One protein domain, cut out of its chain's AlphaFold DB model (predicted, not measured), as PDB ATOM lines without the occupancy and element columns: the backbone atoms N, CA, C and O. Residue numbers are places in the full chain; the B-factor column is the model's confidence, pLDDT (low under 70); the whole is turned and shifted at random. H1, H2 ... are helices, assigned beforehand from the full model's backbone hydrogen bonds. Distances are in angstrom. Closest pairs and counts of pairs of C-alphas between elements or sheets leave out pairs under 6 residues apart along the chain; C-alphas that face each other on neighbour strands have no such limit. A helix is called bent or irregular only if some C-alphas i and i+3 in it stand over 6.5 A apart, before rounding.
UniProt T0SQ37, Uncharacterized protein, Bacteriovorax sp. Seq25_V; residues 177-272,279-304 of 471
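AT A GLANCE: This is residues 177 to 272 and 279 to 304 of the 471 residues of an uncharacterized protein of Bacteriovorax sp. Seq25_V (UniProt T0SQ37). The short helix H4 runs through the middle of a rounded body, with the hairpin of H2 and H3 packed on one side of it, H6 on the side opposite H2, and H5 on another flank. H1 fills the place between H3 and H6, while H7 and H8 turn a corner beyond H6, and the long link 228 to 240 loops round the end of the body away from H7. The printed part has 122 residues with eight named helices, H1 to H8 in chain order, and no named strand: the class is all helix. It is compact, with a radius of gyration of the C-alphas of 13.8 A and spans of 39 by 30 by 25 A.

HOW THE PARTS SIT: Start with H1, residues 181 to 186, which touches residues 223 to 227 of H3, residues 214 to 227, at a steep tilt of 49 degrees; the closest C-alphas, Leu 185 and Leu 227, are 5.9 A apart. Next comes H2, residues 192 to 209, which forms a helical hairpin with H3, opposite ways at a shallow tilt of 18 degrees, closest at C-alphas Ala 195 and Ile 224, 6.3 A. H4, residues 241 to 249, is the hub: it touches H2 at Leu 202 and Thr 245, closest C-alphas 5.8 A apart, and H3 at Glu 216 and Val 248, 5.7 A. H5, residues 257 to 266, only just touches H4, with 3 pairs of C-alphas within 8 A, closest at Leu 249 and Glu 259, 7.1 A. H6, residues 279 to 288, touches H4 the same way at a shallow tilt of 12 degrees, closest at C-alphas Asp 247 and Leu 285, 6.6 A. H7, residues 290 to 295, is close to H6 but not clearly touching, 6.0 A between C-alphas Val 286 and Tyr 293. H8, residues 297 to 303, is likewise close to H5, 7.3 A between C-alphas Lys 260 and Phe 299. Every O i to N i+4 pair is within hydrogen-bond range in H3, H4, H5, H6 and H7; H2 has 12 of 14, H8 2 of 3, and H1 0 of 2 but 3 of 3 O i to N i+3 pairs.

IN THESE COORDINATES: Find C-alpha 181 at (5.718, -49.817, 10.513), where H1 begins. H2 runs 27.4 A and is irregular, C-alphas 206 and 209 being 7.4 A apart; H3 runs 20.2 A. H8 ends at C-alpha 303, (1.004, -33.917, 8.859).

THE WHOLE: The C-alphas farthest apart, Lys 232 and Glu 295, are 38.9 A apart. Residues 273 to 278 are not printed, and C-alphas 272 and 279 are 8.9 A apart across this cut. The link H3 to H4 is long, and its residues 228 to 238 are among the 18 with pLDDT under 70.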
ATOM      1  N   GLU A 177      -3.313 -50.276  16.516       78.62
ATOM      2  CA  GLU A 177      -3.197 -51.529  15.770       78.62
ATOM      3  C   GLU A 177      -1.744 -51.779  15.346       78.62
ATOM      4  O   GLU A 177      -1.340 -52.935  15.223       78.62
ATOM      5  N   PHE A 178      -0.944 -50.716  15.187       78.25
ATOM      6  CA  PHE A 178       0.396 -50.787  14.611       78.25
ATOM      7  C   PHE A 178       1.450 -50.157  15.520       78.25
ATOM      8  O   PHE A 178       1.528 -48.941  15.676       78.25
ATOM      9  N   PHE A 179       2.299 -51.011  16.084       74.56
ATOM     10  CA  PHE A 179       3.420 -50.595  16.928       74.56
ATOM     11  C   PHE A 179       4.729 -50.429  16.144       74.56
ATOM     12  O   PHE A 179       5.594 -49.654  16.536       74.56
ATOM     13  N   GLU A 180       4.858 -51.116  15.005       71.00
ATOM     14  CA  GLU A 180       6.025 -51.051  14.126       71.00
ATOM     15  C   GLU A 180       5.581 -51.006  12.665       71.00
ATOM     16  O   GLU A 180       4.802 -51.850  12.218       71.00
ATOM     17  N   PHE A 181       6.118 -50.048  11.903       70.12
ATOM     18  CA  PHE A 181       5.718 -49.817  10.513       70.12
ATOM     19  C   PHE A 181       5.998 -51.017   9.599       70.12
ATOM     20  O   PHE A 181       5.188 -51.357   8.744       70.12
ATOM     21  N   ASN A 182       7.114 -51.717   9.815       68.00
ATOM     22  CA  ASN A 182       7.454 -52.888   9.011       68.00
ATOM     23  C   ASN A 182       6.442 -54.022   9.200       68.00
ATOM     24  O   ASN A 182       6.128 -54.696   8.228       68.00
ATOM     25  N   ASN A 183       5.889 -54.210  10.399       69.00
ATOM     26  CA  ASN A 183       4.945 -55.302  10.656       69.00
ATOM     27  C   ASN A 183       3.592 -55.041   9.984       69.00
ATOM     28  O   ASN A 183       2.909 -55.989   9.611       69.00
ATOM     29  N   VAL A 184       3.238 -53.771   9.736       74.00
ATOM     30  CA  VAL A 184       2.036 -53.375   8.979       74.00
ATOM     31  C   VAL A 184       1.962 -54.122   7.646       74.00
ATOM     32  O   VAL A 184       0.927 -54.689   7.313       74.00
ATOM     33  N   LEU A 185       3.076 -54.185   6.913       72.88
ATOM     34  CA  LEU A 185       3.149 -54.795   5.582       72.88
ATOM     35  C   LEU A 185       2.935 -56.314   5.578       72.88
ATOM     36  O   LEU A 185       2.462 -56.847   4.580       72.88
ATOM     37  N   ASP A 186       3.252 -57.003   6.676       69.88
ATOM     38  CA  ASP A 186       3.066 -58.459   6.794       69.88
ATOM     39  C   ASP A 186       1.656 -58.846   7.250       69.88
ATOM     40  O   ASP A 186       1.245 -60.004   7.137       69.88
ATOM     41  N   LEU A 187       0.914 -57.881   7.794       65.62
ATOM     42  CA  LEU A 187      -0.415 -58.078   8.368       65.62
ATOM     43  C   LEU A 187      -1.539 -57.824   7.363       65.62
ATOM     44  O   LEU A 187      -2.709 -58.051   7.680       65.62
ATOM     45  N   ILE A 188      -1.198 -57.344   6.167       68.38
ATOM     46  CA  ILE A 188      -2.156 -56.885   5.170       68.38
ATOM     47  C   ILE A 188      -1.904 -57.621   3.872       68.38
ATOM     48  O   ILE A 188      -0.816 -57.572   3.308       68.38
ATOM     49  N   SER A 189      -2.964 -58.233   3.359       68.44
ATOM     50  CA  SER A 189      -3.003 -58.727   1.994       68.44
ATOM     51  C   SER A 189      -4.097 -58.002   1.234       68.44
ATOM     52  O   SER A 189      -5.266 -58.020   1.640       68.44
ATOM     53  N   ILE A 190      -3.711 -57.381   0.129       74.75
ATOM     54  CA  ILE A 190      -4.621 -56.682  -0.778       74.75
ATOM     55  C   ILE A 190      -4.718 -57.429  -2.103       74.75
ATOM     56  O   ILE A 190      -3.862 -58.239  -2.466       74.75
ATOM     57  N   GLU A 191      -5.789 -57.163  -2.841       76.19
ATOM     58  CA  GLU A 191      -5.949 -57.737  -4.169       76.19
ATOM     59  C   GLU A 191      -4.883 -57.202  -5.126       76.19
ATOM     60  O   GLU A 191      -4.379 -56.087  -4.987       76.19
ATOM     61  N   ARG A 192      -4.549 -57.995  -6.149       78.00
ATOM     62  CA  ARG A 192      -3.512 -57.634  -7.125       78.00
ATOM     63  C   ARG A 192      -3.783 -56.279  -7.784       78.00
ATOM     64  O   ARG A 192      -2.846 -55.530  -8.030       78.00
ATOM     65  N   GLU A 193      -5.042 -55.965  -8.072       79.06
ATOM     66  CA  GLU A 193      -5.432 -54.686  -8.674       79.06
ATOM     67  C   GLU A 193      -5.173 -53.503  -7.735       79.06
ATOM     68  O   GLU A 193      -4.683 -52.460  -8.166       79.06
ATOM     69  N   GLU A 194      -5.449 -53.671  -6.444       81.44
ATOM     70  CA  GLU A 194      -5.167 -52.667  -5.423       81.44
ATOM     71  C   GLU A 194      -3.657 -52.512  -5.206       81.44
ATOM     72  O   GLU A 194      -3.154 -51.391  -5.192       81.44
ATOM     73  N   ALA A 195      -2.905 -53.618  -5.187       82.44
ATOM     74  CA  ALA A 195      -1.444 -53.587  -5.145       82.44
ATOM     75  C   ALA A 195      -0.844 -52.830  -6.338       82.44
ATOM     76  O   ALA A 195       0.100 -52.061  -6.170       82.44
ATOM     77  N   MET A 196      -1.408 -52.987  -7.540       83.25
ATOM     78  CA  MET A 196      -0.961 -52.235  -8.716       83.25
ATOM     79  C   MET A 196      -1.253 -50.735  -8.583       83.25
ATOM     80  O   MET A 196      -0.375 -49.933  -8.890       83.25
ATOM     81  N   LYS A 197      -2.414 -50.341  -8.042       85.75
ATOM     82  CA  LYS A 197      -2.734 -48.924  -7.764       85.75
ATOM     83  C   LYS A 197      -1.807 -48.308  -6.713       85.75
ATOM     84  O   LYS A 197      -1.377 -47.159  -6.860       85.75
ATOM     85  N   ILE A 198      -1.480 -49.064  -5.661       88.44
ATOM     86  CA  ILE A 198      -0.491 -48.647  -4.659       88.44
ATOM     87  C   ILE A 198       0.868 -48.484  -5.333       88.44
ATOM     88  O   ILE A 198       1.467 -47.419  -5.227       88.44
ATOM     89  N   ARG A 199       1.317 -49.479  -6.108       90.12
ATOM     90  CA  ARG A 199       2.587 -49.426  -6.844       90.12
ATOM     91  C   ARG A 199       2.683 -48.194  -7.740       90.12
ATOM     92  O   ARG A 199       3.700 -47.513  -7.712       90.12
ATOM     93  N   GLU A 200       1.646 -47.905  -8.519       89.81
ATOM     94  CA  GLU A 200       1.589 -46.721  -9.384       89.81
ATOM     95  C   GLU A 200       1.707 -45.425  -8.581       89.81
ATOM     96  O   GLU A 200       2.445 -44.521  -8.971       89.81
ATOM     97  N   THR A 201       1.031 -45.343  -7.432       89.69
ATOM     98  CA  THR A 201       1.122 -44.170  -6.555       89.69
ATOM     99  C   THR A 201       2.528 -44.014  -5.976       89.69
ATOM    100  O   THR A 201       3.070 -42.911  -6.008       89.69
ATOM    101  N   LEU A 202       3.142 -45.100  -5.499       92.56
ATOM    102  CA  LEU A 202       4.492 -45.070  -4.933       92.56
ATOM    103  C   LEU A 202       5.557 -44.734  -5.990       92.56
ATOM    104  O   LEU A 202       6.461 -43.956  -5.713       92.56
ATOM    105  N   LEU A 203       5.429 -45.256  -7.216       91.50
ATOM    106  CA  LEU A 203       6.305 -44.881  -8.334       91.50
ATOM    107  C   LEU A 203       6.138 -43.405  -8.713       91.50
ATOM    108  O   LEU A 203       7.123 -42.724  -8.979       91.50
ATOM    109  N   GLY A 204       4.902 -42.899  -8.707       89.56
ATOM    110  CA  GLY A 204       4.633 -41.481  -8.926       89.56
ATOM    111  C   GLY A 204       5.276 -40.583  -7.865       89.56
ATOM    112  O   GLY A 204       5.708 -39.483  -8.201       89.56
ATOM    113  N   ALA A 205       5.355 -41.056  -6.617       88.56
ATOM    114  CA  ALA A 205       6.029 -40.359  -5.527       88.56
ATOM    115  C   ALA A 205       7.556 -40.363  -5.705       88.56
ATOM    116  O   ALA A 205       8.155 -39.292  -5.691       88.56
ATOM    117  N   ALA A 206       8.156 -41.532  -5.949       89.25
ATOM    118  CA  ALA A 206       9.602 -41.669  -6.147       89.25
ATOM    119  C   ALA A 206      10.107 -40.845  -7.344       89.25
ATOM    120  O   ALA A 206      11.130 -40.190  -7.266       89.25
ATOM    121  N   ASN A 207       9.343 -40.775  -8.440       90.69
ATOM    122  CA  ASN A 207       9.714 -39.962  -9.607       90.69
ATOM    123  C   ASN A 207       9.373 -38.467  -9.471       90.69
ATOM    124  O   ASN A 207       9.392 -37.736 -10.467       90.69
ATOM    125  N   SER A 208       8.943 -38.002  -8.298       87.50
ATOM    126  CA  SER A 208       8.408 -36.643  -8.160       87.50
ATOM    127  C   SER A 208       9.469 -35.547  -8.286       87.50
ATOM    128  O   SER A 208       9.124 -34.398  -8.576       87.50
ATOM    129  N   ASP A 209      10.746 -35.899  -8.138       83.44
ATOM    130  CA  ASP A 209      11.890 -35.026  -8.403       83.44
ATOM    131  C   ASP A 209      12.408 -35.113  -9.857       83.44
ATOM    132  O   ASP A 209      13.301 -34.361 -10.248       83.44
ATOM    133  N   GLY A 210      11.793 -35.970 -10.682       81.25
ATOM    134  CA  GLY A 210      12.149 -36.203 -12.081       81.25
ATOM    135  C   GLY A 210      13.106 -37.375 -12.316       81.25
ATOM    136  O   GLY A 210      13.461 -37.627 -13.470       81.25
ATOM    137  N   SER A 211      13.520 -38.093 -11.270       84.62
ATOM    138  CA  SER A 211      14.362 -39.285 -11.370       84.62
ATOM    139  C   SER A 211      13.935 -40.369 -10.380       84.62
ATOM    140  O   SER A 211      13.242 -40.095  -9.417       84.62
ATOM    141  N   TYR A 212      14.342 -41.617 -10.612       86.12
ATOM    142  CA  TYR A 212      14.127 -42.698  -9.647       86.12
ATOM    143  C   TYR A 212      15.419 -43.001  -8.903       86.12
ATOM    144  O   TYR A 212      16.428 -43.314  -9.548       86.12
ATOM    145  N   HIS A 213      15.386 -43.026  -7.572       86.94
ATOM    146  CA  HIS A 213      16.502 -43.566  -6.814       86.94
ATOM    147  C   HIS A 213      16.413 -45.099  -6.718       86.94
ATOM    148  O   HIS A 213      15.346 -45.695  -6.550       86.94
ATOM    149  N   VAL A 214      17.558 -45.784  -6.817       87.06
ATOM    150  CA  VAL A 214      17.602 -47.262  -6.812       87.06
ATOM    151  C   VAL A 214      17.065 -47.836  -5.494       87.06
ATOM    152  O   VAL A 214      16.418 -48.887  -5.503       87.06
ATOM    153  N   SER A 215      17.309 -47.152  -4.370       86.56
ATOM    154  CA  SER A 215      16.795 -47.553  -3.053       86.56
ATOM    155  C   SER A 215      15.270 -47.504  -2.993       86.56
ATOM    156  O   SER A 215      14.669 -48.477  -2.542       86.56
ATOM    157  N   GLU A 216      14.646 -46.452  -3.522       88.12
ATOM    158  CA  GLU A 216      13.189 -46.298  -3.540       88.12
ATOM    159  C   GLU A 216      12.535 -47.377  -4.394       88.12
ATOM    160  O   GLU A 216      11.609 -48.044  -3.947       88.12
ATOM    161  N   ILE A 217      13.050 -47.625  -5.605       91.44
ATOM    162  CA  ILE A 217      12.512 -48.672  -6.485       91.44
ATOM    163  C   ILE A 217      12.617 -50.049  -5.832       91.44
ATOM    164  O   ILE A 217      11.671 -50.842  -5.892       91.44
ATOM    165  N   LYS A 218      13.759 -50.343  -5.199       88.75
ATOM    166  CA  LYS A 218      13.951 -51.592  -4.458       88.75
ATOM    167  C   LYS A 218      12.946 -51.699  -3.309       88.75
ATOM    168  O   LYS A 218      12.355 -52.761  -3.133       88.75
ATOM    169  N   TYR A 219      12.725 -50.609  -2.581       88.69
ATOM    170  CA  TYR A 219      11.812 -50.578  -1.446       88.69
ATOM    171  C   TYR A 219      10.340 -50.690  -1.860       88.69
ATOM    172  O   TYR A 219       9.590 -51.466  -1.276       88.69
ATOM    173  N   ILE A 220       9.933 -50.026  -2.947       91.31
ATOM    174  CA  ILE A 220       8.601 -50.186  -3.547       91.31
ATOM    175  C   ILE A 220       8.370 -51.648  -3.920       91.31
ATOM    176  O   ILE A 220       7.303 -52.192  -3.645       91.31
ATOM    177  N   LYS A 221       9.361 -52.301  -4.539       89.69
ATOM    178  CA  LYS A 221       9.249 -53.719  -4.883       89.69
ATOM    179  C   LYS A 221       9.028 -54.577  -3.634       89.69
ATOM    180  O   LYS A 221       8.130 -55.407  -3.644       89.69
ATOM    181  N   GLU A 222       9.782 -54.333  -2.564       88.19
ATOM    182  CA  GLU A 222       9.618 -55.034  -1.284       88.19
ATOM    183  C   GLU A 222       8.215 -54.842  -0.687       88.19
ATOM    184  O   GLU A 222       7.577 -55.821  -0.300       88.19
ATOM    185  N   ILE A 223       7.701 -53.607  -0.668       87.81
ATOM    186  CA  ILE A 223       6.346 -53.297  -0.191       87.81
ATOM    187  C   ILE A 223       5.303 -54.103  -0.972       87.81
ATOM    188  O   ILE A 223       4.445 -54.753  -0.375       87.81
ATOM    189  N   ILE A 224       5.379 -54.090  -2.305       86.75
ATOM    190  CA  ILE A 224       4.411 -54.785  -3.163       86.75
ATOM    191  C   ILE A 224       4.516 -56.302  -3.020       86.75
ATOM    192  O   ILE A 224       3.488 -56.977  -2.952       86.75
ATOM    193  N   ASP A 225       5.737 -56.833  -2.935       85.00
ATOM    194  CA  ASP A 225       5.963 -58.262  -2.741       85.00
ATOM    195  C   ASP A 225       5.366 -58.732  -1.406       85.00
ATOM    196  O   ASP A 225       4.767 -59.805  -1.368       85.00
ATOM    197  N   ARG A 226       5.458 -57.926  -0.336       81.62
ATOM    198  CA  ARG A 226       4.877 -58.231   0.987       81.62
ATOM    199  C   ARG A 226       3.354 -58.106   1.006       81.62
ATOM    200  O   ARG A 226       2.686 -59.063   1.387       81.62
ATOM    201  N   LEU A 227       2.800 -57.012   0.478       77.88
ATOM    202  CA  LEU A 227       1.345 -56.810   0.358       77.88
ATOM    203  C   LEU A 227       0.660 -57.871  -0.526       77.88
ATOM    204  O   LEU A 227      -0.523 -58.173  -0.354       77.88
ATOM    205  N   GLY A 228       1.398 -58.438  -1.486       67.44
ATOM    206  CA  GLY A 228       0.940 -59.516  -2.361       67.44
ATOM    207  C   GLY A 228       0.935 -60.908  -1.716       67.44
ATOM    208  O   GLY A 228       0.370 -61.841  -2.299       67.44
ATOM    209  N   GLN A 229       1.530 -61.087  -0.529       67.38
ATOM    210  CA  GLN A 229       1.501 -62.370   0.175       67.38
ATOM    211  C   GLN A 229       0.115 -62.589   0.781       67.38
ATOM    212  O   GLN A 229      -0.352 -61.829   1.623       67.38
ATOM    213  N   LYS A 230      -0.570 -63.659   0.358       53.47
ATOM    214  CA  LYS A 230      -1.890 -64.031   0.883       53.47
ATOM    215  C   LYS A 230      -1.785 -64.531   2.325       53.47
ATOM    216  O   LYS A 230      -1.785 -65.736   2.570       53.47
ATOM    217  N   LYS A 231      -1.753 -63.621   3.295       53.19
ATOM    218  CA  LYS A 231      -2.121 -63.916   4.684       53.19
ATOM    219  C   LYS A 231      -3.366 -63.105   5.037       53.19
ATOM    220  O   LYS A 231      -3.421 -61.912   4.791       53.19
ATOM    221  N   LYS A 232      -4.391 -63.836   5.498       53.44
ATOM    222  CA  LYS A 232      -5.743 -63.421   5.934       53.44
ATOM    223  C   LYS A 232      -6.154 -61.978   5.585       53.44
ATOM    224  O   LYS A 232      -5.737 -61.031   6.237       53.44
ATOM    225  N   HIS A 233      -7.098 -61.838   4.654       50.25
ATOM    226  CA  HIS A 233      -7.766 -60.562   4.398       50.25
ATOM    227  C   HIS A 233      -8.511 -60.075   5.649       50.25
ATOM    228  O   HIS A 233      -9.480 -60.698   6.092       50.25
ATOM    229  N   ARG A 234      -8.102 -58.926   6.186       55.22
ATOM    230  CA  ARG A 234      -8.972 -58.064   6.986       55.22
ATOM    231  C   ARG A 234      -8.914 -56.651   6.433       55.22
ATOM    232  O   ARG A 234      -7.850 -56.151   6.088       55.22
ATOM    233  N   LYS A 235     -10.088 -56.031   6.344       53.78
ATOM    234  CA  LYS A 235     -10.240 -54.635   5.952       53.78
ATOM    235  C   LYS A 235      -9.668 -53.776   7.074       53.78
ATOM    236  O   LYS A 235     -10.198 -53.806   8.184       53.78
ATOM    237  N   LEU A 236      -8.585 -53.062   6.797       56.91
ATOM    238  CA  LEU A 236      -8.076 -52.062   7.723       56.91
ATOM    239  C   LEU A 236      -9.006 -50.856   7.759       56.91
ATOM    240  O   LEU A 236      -9.608 -50.491   6.748       56.91
ATOM    241  N   ASN A 237      -9.101 -50.232   8.930       56.88
ATOM    242  CA  ASN A 237      -9.867 -49.001   9.122       56.88
ATOM    243  C   ASN A 237      -9.024 -47.734   8.895       56.88
ATOM    244  O   ASN A 237      -9.489 -46.644   9.212       56.88
ATOM    245  N   ILE A 238      -7.804 -47.871   8.365       61.84
ATOM    246  CA  ILE A 238      -6.862 -46.773   8.119       61.84
ATOM    247  C   ILE A 238      -6.400 -46.828   6.667       61.84
ATOM    248  O   ILE A 238      -6.066 -47.902   6.161       61.84
ATOM    249  N   ASP A 239      -6.356 -45.665   6.016       77.50
ATOM    250  CA  ASP A 239      -5.684 -45.517   4.729       77.50
ATOM    251  C   ASP A 239      -4.171 -45.472   4.956       77.50
ATOM    252  O   ASP A 239      -3.620 -44.494   5.457       77.50
ATOM    253  N   LEU A 240      -3.487 -46.562   4.617       82.81
ATOM    254  CA  LEU A 240      -2.045 -46.678   4.812       82.81
ATOM    255  C   LEU A 240      -1.221 -46.009   3.718       82.81
ATOM    256  O   LEU A 240      -0.012 -45.827   3.886       82.81
ATOM    257  N   LEU A 241      -1.847 -45.652   2.597       87.00
ATOM    258  CA  LEU A 241      -1.146 -45.144   1.428       87.00
ATOM    259  C   LEU A 241      -0.302 -43.889   1.719       87.00
ATOM    260  O   LEU A 241       0.842 -43.852   1.251       87.00
ATOM    261  N   PRO A 242      -0.764 -42.896   2.511       90.31
ATOM    262  CA  PRO A 242       0.065 -41.753   2.882       90.31
ATOM    263  C   PRO A 242       1.331 -42.165   3.644       90.31
ATOM    264  O   PRO A 242       2.420 -41.688   3.337       90.31
ATOM    265  N   PHE A 243       1.225 -43.091   4.597       90.31
ATOM    266  CA  PHE A 243       2.360 -43.514   5.422       90.31
ATOM    267  C   PHE A 243       3.361 -44.365   4.632       90.31
ATOM    268  O   PHE A 243       4.564 -44.149   4.744       90.31
ATOM    269  N   LEU A 244       2.875 -45.268   3.769       88.88
ATOM    270  CA  LEU A 244       3.721 -46.023   2.833       88.88
ATOM    271  C   LEU A 244       4.473 -45.091   1.889       88.88
ATOM    272  O   LEU A 244       5.651 -45.295   1.612       88.88
ATOM    273  N   THR A 245       3.793 -44.046   1.422       91.12
ATOM    274  CA  THR A 245       4.418 -43.059   0.549       91.12
ATOM    275  C   THR A 245       5.503 -42.277   1.282       91.12
ATOM    276  O   THR A 245       6.584 -42.108   0.731       91.12
ATOM    277  N   LEU A 246       5.260 -41.844   2.524       91.56
ATOM    278  CA  LEU A 246       6.290 -41.186   3.336       91.56
ATOM    279  C   LEU A 246       7.514 -42.082   3.538       91.56
ATOM    280  O   LEU A 246       8.632 -41.604   3.395       91.56
ATOM    281  N   ASP A 247       7.321 -43.362   3.859       90.06
ATOM    282  CA  ASP A 247       8.434 -44.292   4.082       90.06
ATOM    283  C   ASP A 247       9.270 -44.515   2.811       90.06
ATOM    284  O   ASP A 247      10.496 -44.539   2.881       90.06
ATOM    285  N   VAL A 248       8.626 -44.601   1.637       90.50
ATOM    286  CA  VAL A 248       9.324 -44.651   0.339       90.50
ATOM    287  C   VAL A 248      10.122 -43.376   0.094       90.50
ATOM    288  O   VAL A 248      11.320 -43.471  -0.161       90.50
ATOM    289  N   LEU A 249       9.492 -42.209   0.243       91.12
ATOM    290  CA  LEU A 249      10.132 -40.905   0.035       91.12
ATOM    291  C   LEU A 249      11.283 -40.623   1.009       91.12
ATOM    292  O   LEU A 249      12.055 -39.708   0.786       91.12
ATOM    293  N   MET A 250      11.379 -41.356   2.119       90.25
ATOM    294  CA  MET A 250      12.487 -41.244   3.073       90.25
ATOM    295  C   MET A 250      13.567 -42.312   2.870       90.25
ATOM    296  O   MET A 250      14.612 -42.263   3.517       90.25
ATOM    297  N   SER A 251      13.327 -43.299   2.002       88.00
ATOM    298  CA  SER A 251      14.180 -44.487   1.872       88.00
ATOM    299  C   SER A 251      15.550 -44.212   1.244       88.00
ATOM    300  O   SER A 251      16.460 -45.033   1.372       88.00
ATOM    301  N   ASP A 252      15.720 -43.080   0.563       85.81
ATOM    302  CA  ASP A 252      16.986 -42.635  -0.022       85.81
ATOM    303  C   ASP A 252      17.809 -41.723   0.912       85.81
ATOM    304  O   ASP A 252      18.925 -41.325   0.569       85.81
ATOM    305  N   GLY A 253      17.294 -41.431   2.111       86.12
ATOM    306  CA  GLY A 253      17.980 -40.636   3.125       86.12
ATOM    307  C   GLY A 253      17.741 -39.126   3.048       86.12
ATOM    308  O   GLY A 253      18.317 -38.403   3.862       86.12
ATOM    309  N   LYS A 254      16.912 -38.624   2.123       89.81
ATOM    310  CA  LYS A 254      16.601 -37.190   1.986       89.81
ATOM    311  C   LYS A 254      15.111 -36.976   1.709       89.81
ATOM    312  O   LYS A 254      14.378 -37.904   1.435       89.81
ATOM    313  N   LEU A 255      14.645 -35.732   1.843       91.69
ATOM    314  CA  LEU A 255      13.286 -35.352   1.448       91.69
ATOM    315  C   LEU A 255      13.301 -33.964   0.799       91.69
ATOM    316  O   LEU A 255      13.432 -32.924   1.456       91.69
ATOM    317  N   THR A 256      13.186 -33.946  -0.519       91.19
ATOM    318  CA  THR A 256      13.278 -32.771  -1.381       91.19
ATOM    319  C   THR A 256      12.010 -31.912  -1.348       91.19
ATOM    320  O   THR A 256      10.930 -32.305  -0.900       91.19
ATOM    321  N   ALA A 257      12.117 -30.674  -1.842       89.44
ATOM    322  CA  ALA A 257      10.962 -29.785  -1.980       89.44
ATOM    323  C   ALA A 257       9.916 -30.313  -2.982       89.44
ATOM    324  O   ALA A 257       8.720 -30.098  -2.768       89.44
ATOM    325  N   GLY A 258      10.362 -31.003  -4.039       89.69
ATOM    326  CA  GLY A 258       9.497 -31.627  -5.042       89.69
ATOM    327  C   GLY A 258       8.620 -32.711  -4.425       89.69
ATOM    328  O   GLY A 258       7.397 -32.628  -4.522       89.69
ATOM    329  N   GLU A 259       9.227 -33.627  -3.676       91.81
ATOM    330  CA  GLU A 259       8.534 -34.723  -2.987       91.81
ATOM    331  C   GLU A 259       7.534 -34.211  -1.949       91.81
ATOM    332  O   GLU A 259       6.379 -34.636  -1.929       91.81
ATOM    333  N   LYS A 260       7.914 -33.209  -1.143       92.44
ATOM    334  CA  LYS A 260       6.994 -32.556  -0.187       92.44
ATOM    335  C   LYS A 260       5.777 -31.943  -0.884       92.44
ATOM    336  O   LYS A 260       4.645 -32.059  -0.398       92.44
ATOM    337  N   LYS A 261       5.997 -31.264  -2.014       90.44
ATOM    338  CA  LYS A 261       4.922 -30.660  -2.813       90.44
ATOM    339  C   LYS A 261       4.042 -31.734  -3.447       90.44
ATOM    340  O   LYS A 261       2.820 -31.609  -3.412       90.44
ATOM    341  N   TRP A 262       4.640 -32.786  -3.996       92.19
ATOM    342  CA  TRP A 262       3.910 -33.909  -4.572       92.19
ATOM    343  C   TRP A 262       3.025 -34.575  -3.519       92.19
ATOM    344  O   TRP A 262       1.822 -34.710  -3.734       92.19
ATOM    345  N   PHE A 263       3.589 -34.873  -2.345       92.75
ATOM    346  CA  PHE A 263       2.887 -35.513  -1.237       92.75
ATOM    347  C   PHE A 263       1.656 -34.706  -0.813       92.75
ATOM    348  O   PHE A 263       0.541 -35.219  -0.814       92.75
ATOM    349  N   THR A 264       1.841 -33.413  -0.535       89.50
ATOM    350  CA  THR A 264       0.747 -32.505  -0.139       89.50
ATOM    351  C   THR A 264      -0.294 -32.286  -1.240       89.50
ATOM    352  O   THR A 264      -1.467 -32.075  -0.946       89.50
ATOM    353  N   THR A 265       0.101 -32.361  -2.513       88.62
ATOM    354  CA  THR A 265      -0.837 -32.248  -3.643       88.62
ATOM    355  C   THR A 265      -1.667 -33.521  -3.812       88.62
ATOM    356  O   THR A 265      -2.860 -33.454  -4.122       88.62
ATOM    357  N   ARG A 266      -1.038 -34.687  -3.621       88.94
ATOM    358  CA  ARG A 266      -1.666 -36.000  -3.763       88.94
ATOM    359  C   ARG A 266      -2.627 -36.282  -2.614       88.94
ATOM    360  O   ARG A 266      -3.787 -36.606  -2.859       88.94
ATOM    361  N   PHE A 267      -2.149 -36.128  -1.386       86.69
ATOM    362  CA  PHE A 267      -2.916 -36.342  -0.167       86.69
ATOM    363  C   PHE A 267      -3.497 -34.999   0.277       86.69
ATOM    364  O   PHE A 267      -2.950 -34.301   1.123       86.69
ATOM    365  N   LYS A 268      -4.616 -34.615  -0.353       71.06
ATOM    366  CA  LYS A 268      -5.333 -33.350  -0.088       71.06
ATOM    367  C   LYS A 268      -5.840 -33.214   1.357       71.06
ATOM    368  O   LYS A 268      -6.257 -32.129   1.749       71.06
ATOM    369  N   GLN A 269      -5.837 -34.306   2.116       66.19
ATOM    370  CA  GLN A 269      -6.098 -34.334   3.550       66.19
ATOM    371  C   GLN A 269      -4.780 -34.063   4.275       66.19
ATOM    372  O   GLN A 269      -3.975 -34.959   4.508       66.19
ATOM    373  N   VAL A 270      -4.530 -32.787   4.552       71.50
ATOM    374  CA  VAL A 270      -3.563 -32.362   5.562       71.50
ATOM    375  C   VAL A 270      -4.410 -31.724   6.660       71.50
ATOM    376  O   VAL A 270      -5.066 -30.715   6.382       71.50
ATOM    377  N   PRO A 271      -4.455 -32.301   7.868       83.56
ATOM    378  CA  PRO A 271      -3.558 -33.330   8.411       83.56
ATOM    379  C   PRO A 271      -3.772 -34.752   7.860       83.56
ATOM    380  O   PRO A 271      -4.855 -35.083   7.398       83.56
ATOM    381  N   VAL A 272      -2.716 -35.575   7.917       86.25
ATOM    382  CA  VAL A 272      -2.750 -37.004   7.528       86.25
ATOM    383  C   VAL A 272      -2.927 -37.909   8.750       86.25
ATOM    384  O   VAL A 272      -3.463 -39.004   8.629       86.25
ATOM    385  N   TYR A 279      -0.852 -41.229  14.345       91.88
ATOM    386  CA  TYR A 279       0.275 -40.598  15.037       91.88
ATOM    387  C   TYR A 279       1.373 -41.617  15.360       91.88
ATOM    388  O   TYR A 279       2.545 -41.328  15.132       91.88
ATOM    389  N   PHE A 280       1.012 -42.818  15.829       90.31
ATOM    390  CA  PHE A 280       1.957 -43.915  16.070       90.31
ATOM    391  C   PHE A 280       2.741 -44.296  14.811       90.31
ATOM    392  O   PHE A 280       3.963 -44.414  14.872       90.31
ATOM    393  N   LEU A 281       2.068 -44.414  13.661       89.44
ATOM    394  CA  LEU A 281       2.722 -44.695  12.380       89.44
ATOM    395  C   LEU A 281       3.722 -43.595  12.003       89.44
ATOM    396  O   LEU A 281       4.847 -43.905  11.613       89.44
ATOM    397  N   ILE A 282       3.365 -42.313  12.157       91.19
ATOM    398  CA  ILE A 282       4.307 -41.225  11.853       91.19
ATOM    399  C   ILE A 282       5.469 -41.214  12.848       91.19
ATOM    400  O   ILE A 282       6.611 -41.062  12.422       91.19
ATOM    401  N   PHE A 283       5.235 -41.419  14.147       91.12
ATOM    402  CA  PHE A 283       6.327 -41.501  15.124       91.12
ATOM    403  C   PHE A 283       7.266 -42.682  14.849       91.12
ATOM    404  O   PHE A 283       8.484 -42.509  14.942       91.12
ATOM    405  N   ALA A 284       6.736 -43.828  14.413       88.75
ATOM    406  CA  ALA A 284       7.530 -44.960  13.938       88.75
ATOM    407  C   ALA A 284       8.428 -44.571  12.759       88.75
ATOM    408  O   ALA A 284       9.645 -44.768  12.816       88.75
ATOM    409  N   LEU A 285       7.868 -43.921  11.739       89.31
ATOM    410  CA  LEU A 285       8.630 -43.445  10.585       89.31
ATOM    411  C   LEU A 285       9.692 -42.396  10.955       89.31
ATOM    412  O   LEU A 285      10.817 -42.449  10.456       89.31
ATOM    413  N   VAL A 286       9.360 -41.469  11.858       90.00
ATOM    414  CA  VAL A 286      10.282 -40.440  12.360       90.00
ATOM    415  C   VAL A 286      11.423 -41.061  13.159       90.00
ATOM    416  O   VAL A 286      12.566 -40.639  13.006       90.00
ATOM    417  N   SER A 287      11.148 -42.078  13.980       87.25
ATOM    418  CA  SER A 287      12.181 -42.765  14.764       87.25
ATOM    419  C   SER A 287      13.207 -43.483  13.883       87.25
ATOM    420  O   SER A 287      14.401 -43.410  14.164       87.25
ATOM    421  N   LYS A 288      12.765 -44.066  12.761       85.44
ATOM    422  CA  LYS A 288      13.631 -44.676  11.741       85.44
ATOM    423  C   LYS A 288      14.465 -43.635  10.980       85.44
ATOM    424  O   LYS A 288      15.603 -43.916  10.623       85.44
ATOM    425  N   ASN A 289      13.922 -42.433  10.760       88.94
ATOM    426  CA  ASN A 289      14.491 -41.411   9.870       88.94
ATOM    427  C   ASN A 289      14.683 -40.041  10.554       88.94
ATOM    428  O   ASN A 289      14.322 -38.991  10.013       88.94
ATOM    429  N   LEU A 290      15.266 -40.029  11.758       88.19
ATOM    430  CA  LEU A 290      15.322 -38.825  12.596       88.19
ATOM    431  C   LEU A 290      16.049 -37.642  11.928       88.19
ATOM    432  O   LEU A 290      15.649 -36.493  12.118       88.19
ATOM    433  N   ALA A 291      17.105 -37.897  11.150       90.00
ATOM    434  CA  ALA A 291      17.838 -36.849  10.434       90.00
ATOM    435  C   ALA A 291      16.941 -36.121   9.417       90.00
ATOM    436  O   ALA A 291      16.822 -34.897   9.469       90.00
ATOM    437  N   ILE A 292      16.219 -36.882   8.588       91.75
ATOM    438  CA  ILE A 292      15.281 -36.345   7.594       91.75
ATOM    439  C   ILE A 292      14.182 -35.535   8.282       91.75
ATOM    440  O   ILE A 292      13.858 -34.428   7.849       91.75
ATOM    441  N   TYR A 293      13.635 -36.050   9.387       90.69
ATOM    442  CA  TYR A 293      12.638 -35.327  10.173       90.69
ATOM    443  C   TYR A 293      13.160 -33.963  10.650       90.69
ATOM    444  O   TYR A 293      12.459 -32.957  10.518       90.69
ATOM    445  N   LYS A 294      14.392 -33.900  11.178       89.06
ATOM    446  CA  LYS A 294      14.977 -32.651  11.697       89.06
ATOM    447  C   LYS A 294      15.112 -31.578  10.623       89.06
ATOM    448  O   LYS A 294      14.827 -30.416  10.904       89.06
ATOM    449  N   GLU A 295      15.511 -31.964   9.418       91.81
ATOM    450  CA  GLU A 295      15.636 -31.053   8.275       91.81
ATOM    451  C   GLU A 295      14.272 -30.598   7.732       91.81
ATOM    452  O   GLU A 295      14.166 -29.565   7.075       91.81
ATOM    453  N   ASN A 296      13.203 -31.343   8.037       92.25
ATOM    454  CA  ASN A 296      11.877 -31.163   7.450       92.25
ATOM    455  C   ASN A 296      10.762 -30.950   8.491       92.25
ATOM    456  O   ASN A 296       9.595 -31.240   8.217       92.25
ATOM    457  N   LYS A 297      11.084 -30.408   9.675       88.56
ATOM    458  CA  LYS A 297      10.143 -30.270  10.807       88.56
ATOM    459  C   LYS A 297       8.802 -29.636  10.434       88.56
ATOM    460  O   LYS A 297       7.758 -30.153  10.820       88.56
ATOM    461  N   ASP A 298       8.804 -28.553   9.658       89.12
ATOM    462  CA  ASP A 298       7.570 -27.840   9.286       89.12
ATOM    463  C   ASP A 298       6.672 -28.634   8.333       89.12
ATOM    464  O   ASP A 298       5.461 -28.418   8.265       89.12
ATOM    465  N   PHE A 299       7.245 -29.565   7.571       91.94
ATOM    466  CA  PHE A 299       6.461 -30.501   6.780       91.94
ATOM    467  C   PHE A 299       5.765 -31.512   7.698       91.94
ATOM    468  O   PHE A 299       4.540 -31.575   7.696       91.94
ATOM    469  N   PHE A 300       6.510 -32.203   8.565       90.81
ATOM    470  CA  PHE A 300       5.938 -33.197   9.480       90.81
ATOM    471  C   PHE A 300       4.944 -32.607  10.490       90.81
ATOM    472  O   PHE A 300       3.931 -33.234  10.789       90.81
ATOM    473  N   ARG A 301       5.168 -31.376  10.966       87.38
ATOM    474  CA  ARG A 301       4.216 -30.657  11.835       87.38
ATOM    475  C   ARG A 301       2.867 -30.395  11.168       87.38
ATOM    476  O   ARG A 301       1.862 -30.326  11.861       87.38
ATOM    477  N   ARG A 302       2.827 -30.250   9.839       89.25
ATOM    478  CA  ARG A 302       1.561 -30.126   9.099       89.25
ATOM    479  C   ARG A 302       0.835 -31.462   8.977       89.25
ATOM    480  O   ARG A 302      -0.388 -31.478   8.962       89.25
ATOM    481  N   LEU A 303       1.576 -32.569   8.916       90.69
ATOM    482  CA  LEU A 303       1.004 -33.917   8.859       90.69
ATOM    483  C   LEU A 303       0.400 -34.356  10.199       90.69
ATOM    484  O   LEU A 303      -0.569 -35.112  10.195       90.69
ATOM    485  N   MET A 304       0.973 -33.873  11.308       89.69
ATOM    486  CA  MET A 304       0.604 -34.197  12.689       89.69
ATOM    487  C   MET A 304       0.136 -32.941  13.440       89.69
ATOM    488  O   MET A 304       0.941 -32.287  14.114       89.69
TER     489      MET A 304